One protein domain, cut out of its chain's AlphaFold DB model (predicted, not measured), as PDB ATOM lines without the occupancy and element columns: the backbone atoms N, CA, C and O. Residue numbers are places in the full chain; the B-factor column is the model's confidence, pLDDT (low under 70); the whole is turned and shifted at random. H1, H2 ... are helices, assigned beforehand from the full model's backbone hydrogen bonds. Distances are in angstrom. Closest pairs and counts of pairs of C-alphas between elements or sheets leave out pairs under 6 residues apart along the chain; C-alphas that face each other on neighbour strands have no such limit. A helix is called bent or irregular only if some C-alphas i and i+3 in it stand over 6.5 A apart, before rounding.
ATOM      1  N   ASN A  68     -90.446-129.819   6.467       62.94
ATOM      2  CA  ASN A  68     -91.420-129.725   7.559       62.94
ATOM      3  C   ASN A  68     -92.219-131.036   7.726       62.94
ATOM      4  O   ASN A  68     -92.573-131.443   8.832       62.94
ATOM      5  N   ILE A  69     -92.458-131.742   6.615       64.50
ATOM      6  CA  ILE A  69     -93.085-133.070   6.602       64.50
ATOM      7  C   ILE A  69     -92.167-134.113   7.251       64.50
ATOM      8  O   ILE A  69     -92.618-134.864   8.113       64.50
ATOM      9  N   GLU A  70     -90.885-134.149   6.881       62.19
ATOM     10  CA  GLU A  70     -89.918-135.104   7.442       62.19
ATOM     11  C   GLU A  70     -89.670-134.883   8.945       62.19
ATOM     12  O   GLU A  70     -89.505-135.848   9.700       62.19
ATOM     13  N   GLU A  71     -89.704-133.632   9.407       61.41
ATOM     14  CA  GLU A  71     -89.599-133.277  10.827       61.41
ATOM     15  C   GLU A  71     -90.831-133.738  11.626       61.41
ATOM     16  O   GLU A  71     -90.697-134.387  12.670       61.41
ATOM     17  N   ALA A  72     -92.039-133.500  11.102       62.09
ATOM     18  CA  ALA A  72     -93.279-133.988  11.706       62.09
ATOM     19  C   ALA A  72     -93.357-135.529  11.713       62.09
ATOM     20  O   ALA A  72     -93.793-136.130  12.701       62.09
ATOM     21  N   GLU A  73     -92.893-136.183  10.643       56.94
ATOM     22  CA  GLU A  73     -92.752-137.642  10.568       56.94
ATOM     23  C   GLU A  73     -91.774-138.163  11.631       56.94
ATOM     24  O   GLU A  73     -92.058-139.162  12.298       56.94
ATOM     25  N   SER A  74     -90.649-137.474  11.825       56.22
ATOM     26  CA  SER A  74     -89.635-137.837  12.818       56.22
ATOM     27  C   SER A  74     -90.162-137.693  14.246       56.22
ATOM     28  O   SER A  74     -90.025-138.642  15.013       56.22
ATOM     29  N   SER A  75     -90.879-136.612  14.574       59.59
ATOM     30  CA  SER A  75     -91.532-136.430  15.886       59.59
ATOM     31  C   SER A  75     -92.576-137.511  16.196       59.59
ATOM     32  O   SER A  75     -92.630-138.052  17.303       59.59
ATOM     33  N   LEU A  76     -93.409-137.880  15.214       58.50
ATOM     34  CA  LEU A  76     -94.407-138.938  15.399       58.50
ATOM     35  C   LEU A  76     -93.755-140.315  15.576       58.50
ATOM     36  O   LEU A  76     -94.244-141.123  16.368       58.50
ATOM     37  N   ARG A  77     -92.638-140.580  14.888       57.41
ATOM     38  CA  ARG A  77     -91.869-141.825  15.043       57.41
ATOM     39  C   ARG A  77     -91.066-141.875  16.339       57.41
ATOM     40  O   ARG A  77     -90.990-142.943  16.939       57.41
ATOM     41  N   GLU A  78     -90.504-140.754  16.779       49.78
ATOM     42  CA  GLU A  78     -89.738-140.635  18.026       49.78
ATOM     43  C   GLU A  78     -90.621-140.883  19.257       49.78
ATOM     44  O   GLU A  78     -90.170-141.459  20.243       49.78
ATOM     45  N   SER A  79     -91.924-140.596  19.152       50.81
ATOM     46  CA  SER A  79     -92.911-140.985  20.165       50.81
ATOM     47  C   SER A  79     -93.119-142.509  20.288       50.81
ATOM     48  O   SER A  79     -93.674-142.976  21.279       50.81
ATOM     49  N   GLY A  80     -92.682-143.306  19.302       55.28
ATOM     50  CA  GLY A  80     -92.742-144.774  19.315       55.28
ATOM     51  C   GLY A  80     -94.141-145.385  19.141       55.28
ATOM     52  O   GLY A  80     -94.274-146.609  19.138       55.28
ATOM     53  N   TYR A  81     -95.186-144.566  18.984       60.59
ATOM     54  CA  TYR A  81     -96.576-145.037  18.928       60.59
ATOM     55  C   TYR A  81     -97.054-145.441  17.528       60.59
ATOM     56  O   TYR A  81     -98.014-146.206  17.425       60.59
ATOM     57  N   LEU A  82     -96.423-144.931  16.465       67.81
ATOM     58  CA  LEU A  82     -96.888-145.092  15.083       67.81
ATOM     59  C   LEU A  82     -95.763-145.557  14.155       67.81
ATOM     60  O   LEU A  82     -94.624-145.097  14.232       67.81
ATOM     61  N   ASN A  83     -96.105-146.453  13.231       84.81
ATOM     62  CA  ASN A  83     -95.209-146.843  12.143       84.81
ATOM     63  C   ASN A  83     -95.021-145.689  11.141       84.81
ATOM     64  O   ASN A  83     -95.881-144.818  11.036       84.81
ATOM     65  N   TYR A  84     -93.951-145.722  10.339       84.81
ATOM     66  CA  TYR A  84     -93.710-144.736   9.268       84.81
ATOM     67  C   TYR A  84     -94.936-144.569   8.349       84.81
ATOM     68  O   TYR A  84     -95.427-143.463   8.135       84.81
ATOM     69  N   GLU A  85     -95.530-145.695   7.955       89.19
ATOM     70  CA  GLU A  85     -96.724-145.735   7.098       89.19
ATOM     71  C   GLU A  85     -97.965-145.154   7.783       89.19
ATOM     72  O   GLU A  85     -98.816-144.548   7.134       89.19
ATOM     73  N   GLU A  86     -98.085-145.339   9.097       87.31
ATOM     74  CA  GLU A  86     -99.211-144.829   9.884       87.31
ATOM     75  C   GLU A  86     -99.085-143.319  10.104       87.31
ATOM     76  O   GLU A  86    -100.081-142.604   9.989       87.31
ATOM     77  N   ALA A  87     -97.867-142.833  10.353       89.06
ATOM     78  CA  ALA A  87     -97.570-141.410  10.458       89.06
ATOM     79  C   ALA A  87     -97.891-140.690   9.140       89.06
ATOM     80  O   ALA A  87     -98.631-139.706   9.148       89.06
ATOM     81  N   ARG A  88     -97.450-141.237   7.999       90.38
ATOM     82  CA  ARG A  88     -97.783-140.691   6.673       90.38
ATOM     83  C   ARG A  88     -99.269-140.734   6.354       90.38
ATOM     84  O   ARG A  88     -99.812-139.762   5.833       90.38
ATOM     85  N   ALA A  89     -99.947-141.831   6.686       91.62
ATOM     86  CA  ALA A  89    -101.393-141.930   6.513       91.62
ATOM     87  C   ALA A  89    -102.135-140.838   7.296       91.62
ATOM     88  O   ALA A  89    -103.052-140.206   6.767       91.62
ATOM     89  N   LEU A  90    -101.719-140.592   8.539       90.81
ATOM     90  CA  LEU A  90    -102.317-139.581   9.401       90.81
ATOM     91  C   LEU A  90    -102.014-138.159   8.908       90.81
ATOM     92  O   LEU A  90    -102.933-137.347   8.817       90.81
ATOM     93  N   LEU A  91    -100.765-137.875   8.537       89.81
ATOM     94  CA  LEU A  91    -100.350-136.565   8.040       89.81
ATOM     95  C   LEU A  91    -101.057-136.205   6.728       89.81
ATOM     96  O   LEU A  91    -101.637-135.128   6.610       89.81
ATOM     97  N   GLY A  92    -101.107-137.138   5.774       91.88
ATOM     98  CA  GLY A  92    -101.811-136.915   4.512       91.88
ATOM     99  C   GLY A  92    -103.310-136.681   4.718       91.88
ATOM    100  O   GLY A  92    -103.906-135.863   4.018       91.88
ATOM    101  N   ARG A  93    -103.934-137.328   5.718       90.06
ATOM    102  CA  ARG A  93    -105.337-137.058   6.075       90.06
ATOM    103  C   ARG A  93    -105.531-135.627   6.573       90.06
ATOM    104  O   ARG A  93    -106.503-134.989   6.173       90.06
ATOM    105  N   LEU A  94    -104.637-135.133   7.429       88.62
ATOM    106  CA  LEU A  94    -104.711-133.765   7.948       88.62
ATOM    107  C   LEU A  94    -104.565-132.732   6.825       88.62
ATOM    108  O   LEU A  94    -105.362-131.800   6.755       88.62
ATOM    109  N   GLU A  95    -103.619-132.926   5.905       88.44
ATOM    110  CA  GLU A  95    -103.468-132.036   4.746       88.44
ATOM    111  C   GLU A  95    -104.682-132.083   3.810       88.44
ATOM    112  O   GLU A  95    -105.165-131.045   3.354       88.44
ATOM    113  N   TYR A  96    -105.257-133.270   3.591       87.38
ATOM    114  CA  TYR A  96    -106.473-133.414   2.790       87.38
ATOM    115  C   TYR A  96    -107.655-132.660   3.420       87.38
ATOM    116  O   TYR A  96    -108.423-132.007   2.716       87.38
ATOM    117  N   GLN A  97    -107.796-132.716   4.749       86.75
ATOM    118  CA  GLN A  97    -108.849-132.013   5.490       86.75
ATOM    119  C   GLN A  97    -108.702-130.488   5.447       86.75
ATOM    120  O   GLN A  97    -109.714-129.793   5.439       86.75
ATOM    121  N   LYS A  98    -107.471-129.967   5.369       88.00
ATOM    122  CA  LYS A  98    -107.204-128.531   5.171       88.00
ATOM    123  C   LYS A  98    -107.570-128.036   3.765       88.00
ATOM    124  O   LYS A  98    -107.579-126.833   3.537       88.00
ATOM    125  N   GLY A  99    -107.856-128.941   2.825       83.50
ATOM    126  CA  GLY A  99    -108.094-128.616   1.415       83.50
ATOM    127  C   GLY A  99    -106.825-128.608   0.558       83.50
ATOM    128  O   GLY A  99    -106.908-128.393  -0.651       83.50
ATOM    129  N   ASN A 100    -105.664-128.924   1.138       89.00
ATOM    130  CA  ASN A 100    -104.383-128.989   0.437       89.00
ATOM    131  C   ASN A 100    -104.229-130.342  -0.278       89.00
ATOM    132  O   ASN A 100    -103.410-131.185   0.093       89.00
ATOM    133  N   VAL A 101    -105.046-130.574  -1.308       88.25
ATOM    134  CA  VAL A 101    -105.151-131.877  -1.995       88.25
ATOM    135  C   VAL A 101    -103.827-132.316  -2.635       88.25
ATOM    136  O   VAL A 101    -103.509-133.508  -2.620       88.25
ATOM    137  N   GLU A 102    -103.046-131.375  -3.166       89.00
ATOM    138  CA  GLU A 102    -101.744-131.651  -3.785       89.00
ATOM    139  C   GLU A 102    -100.689-132.060  -2.748       89.00
ATOM    140  O   GLU A 102    -100.038-133.093  -2.915       89.00
ATOM    141  N   ALA A 103    -100.583-131.327  -1.634       88.38
ATOM    142  CA  ALA A 103     -99.688-131.677  -0.530       88.38
ATOM    143  C   ALA A 103    -100.064-133.037   0.082       88.38
ATOM    144  O   ALA A 103     -99.207-133.898   0.278       88.38
ATOM    145  N   ALA A 104    -101.361-133.283   0.283       88.25
ATOM    146  CA  ALA A 104    -101.857-134.570   0.752       88.25
ATOM    147  C   ALA A 104    -101.468-135.717  -0.191       88.25
ATOM    148  O   ALA A 104    -101.025-136.771   0.268       88.25
ATOM    149  N   LEU A 105    -101.585-135.518  -1.512       91.50
ATOM    150  CA  LEU A 105    -101.181-136.524  -2.492       91.50
ATOM    151  C   LEU A 105     -99.687-136.850  -2.387       91.50
ATOM    152  O   LEU A 105     -99.342-138.030  -2.386       91.50
ATOM    153  N   ARG A 106     -98.822-135.839  -2.238       92.62
ATOM    154  CA  ARG A 106     -97.373-136.033  -2.052       92.62
ATOM    155  C   ARG A 106     -97.062-136.868  -0.814       92.62
ATOM    156  O   ARG A 106     -96.264-137.799  -0.885       92.62
ATOM    157  N   VAL A 107     -97.744-136.602   0.300       91.75
ATOM    158  CA  VAL A 107     -97.585-137.399   1.525       91.75
ATOM    159  C   VAL A 107     -98.078-138.838   1.314       91.75
ATOM    160  O   VAL A 107     -97.405-139.795   1.698       91.75
ATOM    161  N   PHE A 108     -99.216-139.029   0.637       90.44
ATOM    162  CA  PHE A 108     -99.743-140.363   0.332       90.44
ATOM    163  C   PHE A 108     -98.902-141.149  -0.690       90.44
ATOM    164  O   PHE A 108     -98.946-142.384  -0.712       90.44
ATOM    165  N   GLU A 109     -98.154-140.480  -1.569       90.19
ATOM    166  CA  GLU A 109     -97.159-141.110  -2.447       90.19
ATOM    167  C   GLU A 109     -96.055-141.797  -1.652       90.19
ATOM    168  O   GLU A 109     -95.620-142.877  -2.044       90.19
ATOM    169  N   GLY A 110     -95.714-141.240  -0.493       88.50
ATOM    170  CA  GLY A 110     -94.734-141.790   0.426       88.50
ATOM    171  C   GLY A 110     -95.146-143.072   1.161       88.50
ATOM    172  O   GLY A 110     -94.311-143.644   1.856       88.50
ATOM    173  N   ILE A 111     -96.398-143.529   1.048       89.62
ATOM    174  CA  ILE A 111     -96.858-144.772   1.685       89.62
ATOM    175  C   ILE A 111     -96.514-145.966   0.788       89.62
ATOM    176  O   ILE A 111     -97.035-146.075  -0.329       89.62
ATOM    177  N   ASP A 112     -95.724-146.916   1.300       89.75
ATOM    178  CA  ASP A 112     -95.472-148.189   0.614       89.75
ATOM    179  C   ASP A 112     -96.699-149.114   0.697       89.75
ATOM    180  O   ASP A 112     -96.878-149.934   1.604       89.75
ATOM    181  N   ILE A 113     -97.570-148.987  -0.304       85.38
ATOM    182  CA  ILE A 113     -98.778-149.805  -0.447       85.38
ATOM    183  C   ILE A 113     -98.424-151.302  -0.551       85.38
ATOM    184  O   ILE A 113     -99.167-152.143  -0.036       85.38
ATOM    185  N   GLY A 114     -97.294-151.647  -1.177       83.19
ATOM    186  CA  GLY A 114     -96.840-153.027  -1.347       83.19
ATOM    187  C   GLY A 114     -96.504-153.699  -0.017       83.19
ATOM    188  O   GLY A 114     -96.886-154.849   0.199       83.19
ATOM    189  N   ALA A 115     -95.879-152.964   0.905       84.75
ATOM    190  CA  ALA A 115     -95.587-153.433   2.259       84.75
ATOM    191  C   ALA A 115     -96.820-153.422   3.185       84.75
ATOM    192  O   ALA A 115     -96.967-154.279   4.064       84.75
ATOM    193  N   VAL A 116     -97.741-152.474   2.992       85.19
ATOM    194  CA  VAL A 116     -98.919-152.293   3.854       85.19
ATOM    195  C   VAL A 116    -100.038-153.301   3.561       85.19
ATOM    196  O   VAL A 116    -100.627-153.854   4.495       85.19
ATOM    197  N   ILE A 117    -100.327-153.594   2.289       83.25
ATOM    198  CA  ILE A 117    -101.387-154.537   1.884       83.25
ATOM    199  C   ILE A 117    -101.281-155.915   2.567       83.25
ATOM    200  O   ILE A 117    -102.292-156.369   3.123       83.25
ATOM    201  N   PRO A 118    -100.128-156.616   2.573       81.62
ATOM    202  CA  PRO A 118    -100.029-157.926   3.212       81.62
ATOM    203  C   PRO A 118    -100.272-157.843   4.724       81.62
ATOM    204  O   PRO A 118    -100.925-158.727   5.285       81.62
ATOM    205  N   ARG A 119     -99.847-156.753   5.379       82.00
ATOM    206  CA  ARG A 119    -100.077-156.513   6.812       82.00
ATOM    207  C   ARG A 119    -101.557-156.256   7.115       82.00
ATOM    208  O   ARG A 119    -102.091-156.819   8.076       82.00
ATOM    209  N   ILE A 120    -102.244-155.459   6.292       82.25
ATOM    210  CA  ILE A 120    -103.697-155.229   6.399       82.25
ATOM    211  C   ILE A 120    -104.440-156.556   6.236       82.25
ATOM    212  O   ILE A 120    -105.257-156.925   7.082       82.25
ATOM    213  N   LYS A 121    -104.113-157.308   5.180       79.19
ATOM    214  CA  LYS A 121    -104.726-158.605   4.881       79.19
ATOM    215  C   LYS A 121    -104.547-159.583   6.040       79.19
ATOM    216  O   LYS A 121    -105.528-160.177   6.479       79.19
ATOM    217  N   MET A 122    -103.333-159.706   6.579       74.94
ATOM    218  CA  MET A 122    -103.038-160.568   7.728       74.94
ATOM    219  C   MET A 122    -103.847-160.164   8.970       74.94
ATOM    220  O   MET A 122    -104.415-161.021   9.645       74.94
ATOM    221  N   THR A 123    -103.950-158.862   9.249       77.81
ATOM    222  CA  THR A 123    -104.691-158.337  10.407       77.81
ATOM    223  C   THR A 123    -106.194-158.625  10.294       77.81
ATOM    224  O   THR A 123    -106.821-159.067  11.259       77.81
ATOM    225  N   ILE A 124    -106.774-158.456   9.101       73.69
ATOM    226  CA  ILE A 124    -108.184-158.774   8.827       73.69
ATOM    227  C   ILE A 124    -108.432-160.286   8.923       73.69
ATOM    228  O   ILE A 124    -109.402-160.702   9.559       73.69
ATOM    229  N   VAL A 125    -107.552-161.106   8.336       74.12
ATOM    230  CA  VAL A 125    -107.667-162.574   8.353       74.12
ATOM    231  C   VAL A 125    -107.607-163.101   9.785       74.12
ATOM    232  O   VAL A 125    -108.564-163.747  10.213       74.12
ATOM    233  N   ARG A 126    -106.589-162.730  10.575       65.25
ATOM    234  CA  ARG A 126    -106.467-163.136  11.991       65.25
ATOM    235  C   ARG A 126    -107.694-162.758  12.818       65.25
ATOM    236  O   ARG A 126    -108.146-163.539  13.653       65.25
ATOM    237  N   ARG A 127    -108.280-161.585  12.569       62.09
ATOM    238  CA  ARG A 127    -109.503-161.150  13.259       62.09
ATOM    239  C   ARG A 127    -110.754-161.909  12.801       62.09
ATOM    240  O   ARG A 127    -111.693-162.042  13.580       62.09
ATOM    241  N   SER A 128    -110.774-162.393  11.559       57.19
ATOM    242  CA  SER A 128    -111.862-163.215  11.014       57.19
ATOM    243  C   SER A 128    -111.796-164.693  11.435       57.19
ATOM    244  O   SER A 128    -112.795-165.400  11.294       57.19
ATOM    245  N   GLU A 129    -110.645-165.142  11.953       51.25
ATOM    246  CA  GLU A 129    -110.311-166.553  12.194       51.25
ATOM    247  C   GLU A 129    -110.393-166.985  13.675       51.25
ATOM    248  O   GLU A 129    -110.387-168.177  13.973       51.25
ATOM    249  N   LEU A 130    -110.582-166.061  14.625       50.34
ATOM    250  CA  LEU A 130    -110.831-166.400  16.037       50.34
ATOM    251  C   LEU A 130    -112.346-166.550  16.293       50.34
ATOM    252  O   LEU A 130    -113.084-165.569  16.184       50.34
ATOM    253  N   PRO A 143     -99.483-158.221  14.236       61.28
ATOM    254  CA  PRO A 143    -100.725-157.743  13.650       61.28
ATOM    255  C   PRO A 143    -100.954-156.292  14.085       61.28
ATOM    256  O   PRO A 143    -100.774-155.951  15.252       61.28
ATOM    257  N   MET A 144    -101.327-155.442  13.130       72.69
ATOM    258  CA  MET A 144    -101.515-154.009  13.367       72.69
ATOM    259  C   MET A 144    -102.777-153.771  14.202       72.69
ATOM    260  O   MET A 144    -103.687-154.607  14.231       72.69
ATOM    261  N   SER A 145    -102.872-152.615  14.863       81.38
ATOM    262  CA  SER A 145    -104.128-152.231  15.508       81.38
ATOM    263  C   SER A 145    -105.217-152.024  14.447       81.38
ATOM    264  O   SER A 145    -104.960-151.644  13.304       81.38
ATOM    265  N   MET A 146    -106.478-152.247  14.813       77.81
ATOM    266  CA  MET A 146    -107.590-152.005  13.885       77.81
ATOM    267  C   MET A 146    -107.736-150.532  13.510       77.81
ATOM    268  O   MET A 146    -108.267-150.234  12.447       77.81
ATOM    269  N   HIS A 147    -107.265-149.630  14.372       80.94
ATOM    270  CA  HIS A 147    -107.218-148.204  14.085       80.94
ATOM    271  C   HIS A 147    -106.200-147.897  12.981       80.94
ATOM    272  O   HIS A 147    -106.548-147.216  12.022       80.94
ATOM    273  N   ALA A 148    -105.007-148.495  13.049       85.50
ATOM    274  CA  ALA A 148    -104.001-148.395  11.994       85.50
ATOM    275  C   ALA A 148    -104.516-148.949  10.658       85.50
ATOM    276  O   ALA A 148    -104.359-148.314   9.621       85.50
ATOM    277  N   VAL A 149    -105.213-150.092  10.675       84.88
ATOM    278  CA  VAL A 149    -105.846-150.635   9.461       84.88
ATOM    279  C   VAL A 149    -106.852-149.646   8.868       84.88
ATOM    280  O   VAL A 149    -106.829-149.422   7.660       84.88
ATOM    281  N   SER A 150    -107.714-149.042   9.691       84.75
ATOM    282  CA  SER A 150    -108.672-148.037   9.218       84.75
ATOM    283  C   SER A 150    -107.974-146.809   8.629       84.75
ATOM    284  O   SER A 150    -108.339-146.398   7.534       84.75
ATOM    285  N   LEU A 151    -106.950-146.275   9.305       87.56
ATOM    286  CA  LEU A 151    -106.162-145.131   8.832       87.56
ATOM    287  C   LEU A 151    -105.496-145.410   7.480       87.56
ATOM    288  O   LEU A 151    -105.556-144.583   6.578       87.56
ATOM    289  N   LEU A 152    -104.891-146.587   7.315       89.12
ATOM    290  CA  LEU A 152    -104.193-146.954   6.082       89.12
ATOM    291  C   LEU A 152    -105.168-147.163   4.916       89.12
ATOM    292  O   LEU A 152    -104.893-146.735   3.797       89.12
ATOM    293  N   VAL A 153    -106.325-147.785   5.165       87.38
ATOM    294  CA  VAL A 153    -107.385-147.920   4.150       87.38
ATOM    295  C   VAL A 153    -107.941-146.549   3.760       87.38
ATOM    296  O   VAL A 153    -108.129-146.284   2.574       87.38
ATOM    297  N   GLU A 154    -108.165-145.668   4.739       86.62
ATOM    298  CA  GLU A 154    -108.606-144.291   4.513       86.62
ATOM    299  C   GLU A 154    -107.581-143.510   3.679       86.62
ATOM    300  O   GLU A 154    -107.950-142.909   2.675       86.62
ATOM    301  N   ALA A 155    -106.290-143.591   4.003       89.50
ATOM    302  CA  ALA A 155    -105.227-142.924   3.252       89.50
ATOM    303  C   ALA A 155    -105.113-143.425   1.802       89.50
ATOM    304  O   ALA A 155    -104.987-142.619   0.882       89.50
ATOM    305  N   ILE A 156    -105.226-144.738   1.559       89.12
ATOM    306  CA  ILE A 156    -105.249-145.299   0.193       89.12
ATOM    307  C   ILE A 156    -106.448-144.754  -0.597       89.12
ATOM    308  O   ILE A 156    -106.327-144.430  -1.781       89.12
ATOM    309  N   PHE A 157    -107.603-144.625   0.054       88.00
ATOM    310  CA  PHE A 157    -108.798-144.061  -0.562       88.00
ATOM    311  C   PHE A 157    -108.655-142.559  -0.851       88.00
ATOM    312  O   PHE A 157    -108.972-142.113  -1.954       88.00
ATOM    313  N   LEU A 158    -108.134-141.781   0.101       88.56
ATOM    314  CA  LEU A 158    -107.883-140.350  -0.074       88.56
ATOM    315  C   LEU A 158    -106.846-140.092  -1.168       88.56
ATOM    316  O   LEU A 158    -107.065-139.211  -1.992       88.56
ATOM    317  N   LYS A 159    -105.803-140.922  -1.278       89.31
ATOM    318  CA  LYS A 159    -104.853-140.896  -2.400       89.31
ATOM    319  C   LYS A 159    -105.563-141.026  -3.747       89.31
ATOM    320  O   LYS A 159    -105.308-140.245  -4.661       89.31
ATOM    321  N   ALA A 160    -106.485-141.984  -3.871       86.69
ATOM    322  CA  ALA A 160    -107.266-142.171  -5.093       86.69
ATOM    323  C   ALA A 160    -108.175-140.966  -5.393       86.69
ATOM    324  O   ALA A 160    -108.273-140.549  -6.549       86.69
ATOM    325  N   LYS A 161    -108.798-140.372  -4.365       85.00
ATOM    326  CA  LYS A 161    -109.601-139.149  -4.512       85.00
ATOM    327  C   LYS A 161    -108.759-137.941  -4.918       85.00
ATOM    328  O   LYS A 161    -109.174-137.220  -5.819       85.00
ATOM    329  N   SER A 162    -107.584-137.740  -4.326       84.88
ATOM    330  CA  SER A 162    -106.671-136.657  -4.709       84.88
ATOM    331  C   SER A 162    -106.212-136.788  -6.161       84.88
ATOM    332  O   SER A 162    -106.219-135.807  -6.898       84.88
ATOM    333  N   LEU A 163    -105.896-138.011  -6.607       85.12
ATOM    334  CA  LEU A 163    -105.566-138.288  -8.009       85.12
ATOM    335  C   LEU A 163    -106.739-137.989  -8.949       85.12
ATOM    336  O   LEU A 163    -106.532-137.448 -10.031       85.12
ATOM    337  N   GLN A 164    -107.972-138.311  -8.549       84.75
ATOM    338  CA  GLN A 164    -109.163-137.962  -9.324       84.75
ATOM    339  C   GLN A 164    -109.389-136.446  -9.375       84.75
ATOM    340  O   GLN A 164    -109.691-135.920 -10.444       84.75
ATOM    341  N   ALA A 165    -109.236-135.746  -8.250       78.06
ATOM    342  CA  ALA A 165    -109.422-134.301  -8.164       78.06
ATOM    343  C   ALA A 165    -108.418-133.540  -9.047       78.06
ATOM    344  O   ALA A 165    -108.820-132.641  -9.779       78.06
ATOM    345  N   LEU A 166    -107.145-133.950  -9.054       78.06
ATOM    346  CA  LEU A 166    -106.103-133.346  -9.898       78.06
ATOM    347  C   LEU A 166    -106.175-133.806 -11.364       78.06
ATOM    348  O   LEU A 166    -105.869-133.045 -12.276       78.06
ATOM    349  N   GLY A 167    -106.611-135.044 -11.614       63.19
ATOM    350  CA  GLY A 167    -106.801-135.575 -12.965       63.19
ATOM    351  C   GLY A 167    -108.051-135.044 -13.675       63.19
ATOM    352  O   GLY A 167    -108.120-135.095 -14.898       63.19
ATOM    353  N   SER A 168    -109.033-134.522 -12.933       56.28
ATOM    354  CA  SER A 168    -110.249-133.930 -13.510       56.28
ATOM    355  C   SER A 168    -110.060-132.469 -13.933       56.28
ATOM    356  O   SER A 168    -110.883-131.949 -14.680       56.28
ATOM    357  N   THR A 169    -108.987-131.803 -13.487       49.16
ATOM    358  CA  THR A 169    -108.688-130.400 -13.826       49.16
ATOM    359  C   THR A 169    -107.657-130.245 -14.946       49.16
ATOM    360  O   THR A 169    -107.558-129.165 -15.524       49.16
ATOM    361  N   GLN A 170    -106.938-131.306 -15.326       43.72
ATOM    362  CA  GLN A 170    -106.029-131.294 -16.476       43.72
ATOM    363  C   GLN A 170    -106.693-131.923 -17.699       43.72
ATOM    364  O   GLN A 170    -106.577-133.115 -17.980       43.72
TER     365      GLN A 170
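Overview. This is residues 68 to 130 and 143 to 170 of the 223 residues of an uncharacterized protein of Phtheirospermum japonicum (UniProt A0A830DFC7). A helical hairpin of H2 and H3 packs crosswise on one long helix, H5, and these three make the core; H1 packs on H2 away from H5, and H4 crosses the beginning of H5 and carries the length on beyond it. H4 and H5 together make the long axis, with the C-alphas of Leu 130 and Gln 170, the two farthest apart, at its ends. The printed part has 91 residues with five named helices, H1 to H5 in chain order, and no named strand; the class is all helix, and the helix packing is mostly crossed, one of five touching pairs being at a shallow tilt. The whole is compact, with a radius of gyration of the C-alphas of 13.9 A, yet its outline is only just elongated, spanning 47 by 31 by 20 A.

Along the chain. The longest helix is H5, residues 146 to 167, 31.5 A from first to last C-alpha, from C-alpha 146 at (-107.590, -152.005, 13.885) to C-alpha 167 at (-106.801, -135.575, -12.965). H2 has residues 84 to 97 and is 20.1 A long; H3 has residues 101 to 109 and is 12.2 A long. H4 has residues 113 to 129 and is 23.9 A long, ending with C-alpha 129 at (-110.311, -166.553, 12.194). H4 is neither bent nor irregular, but only just: C-alphas 115 and 118 are 6.4 A apart. H1 has residues 68 to 78, is 15.2 A long and begins with C-alpha 68 at (-91.420, -129.725, 7.559).

Arrangement. H5 and H2 are the hubs, each touching three other helices. H5 touches H2 with residues 148 to 158 alone; their closest C-alphas, those of Ala 155 and Ala 89, are 5.1 A apart, and the two run the same way at a steep tilt of 51 degrees. H3 touches H5, with the C-alphas of Val 101 and Ser 162 the closest at 5.7 A, at a steep tilt of 54 degrees, opposite ways. H2 and H3 form a helical hairpin: they touch with 19 pairs of C-alphas within 8 A, the closest being those of Gly 92 and Ala 104 at 4.4 A, and run opposite ways at a shallow tilt of 11 degrees. H5 touches H4 with residues 146 to 156 alone; the closest C-alphas are those of Val 149 and Ile 120, 5.9 A apart, at a steep tilt of 42 degrees, opposite ways. H2 and H4 are close but not clearly touching, the C-alphas of Glu 85 and Val 116 being 7.6 A apart, and stand about perpendicular at 80 degrees. H2 touches H1 with residues 84 to 88 alone; the closest C-alphas are those of Ala 87 and Glu 73 at 6.1 A, at a steep tilt of 47 degrees, opposite ways. H1 is apart from H4 and H5, and only just apart from H3, with the closest C-alphas 8.0 A apart. H3 and H4 are apart too, though they follow each other in the chain. In H1, H2, H3 and H5 every O i to N i+4 pair is within hydrogen-bond range; in H4 11 of 13 are.

Size, cuts and confidence. The C-alphas of Leu 130 and Gln 170 are 48.1 A apart. Residues 131 to 142 are not printed, and C-alphas 130 and 143 are 13.5 A apart across this cut, which lies in the link from H4 to H5. The links from H1 to H2, H2 to H3 and H3 to H4 are tight. The mean pLDDT of the printed part is 78.1; residues 68 to 82, 126 to 130, 143 and 167 to 170 are under 70, and H1 has a mean of 59.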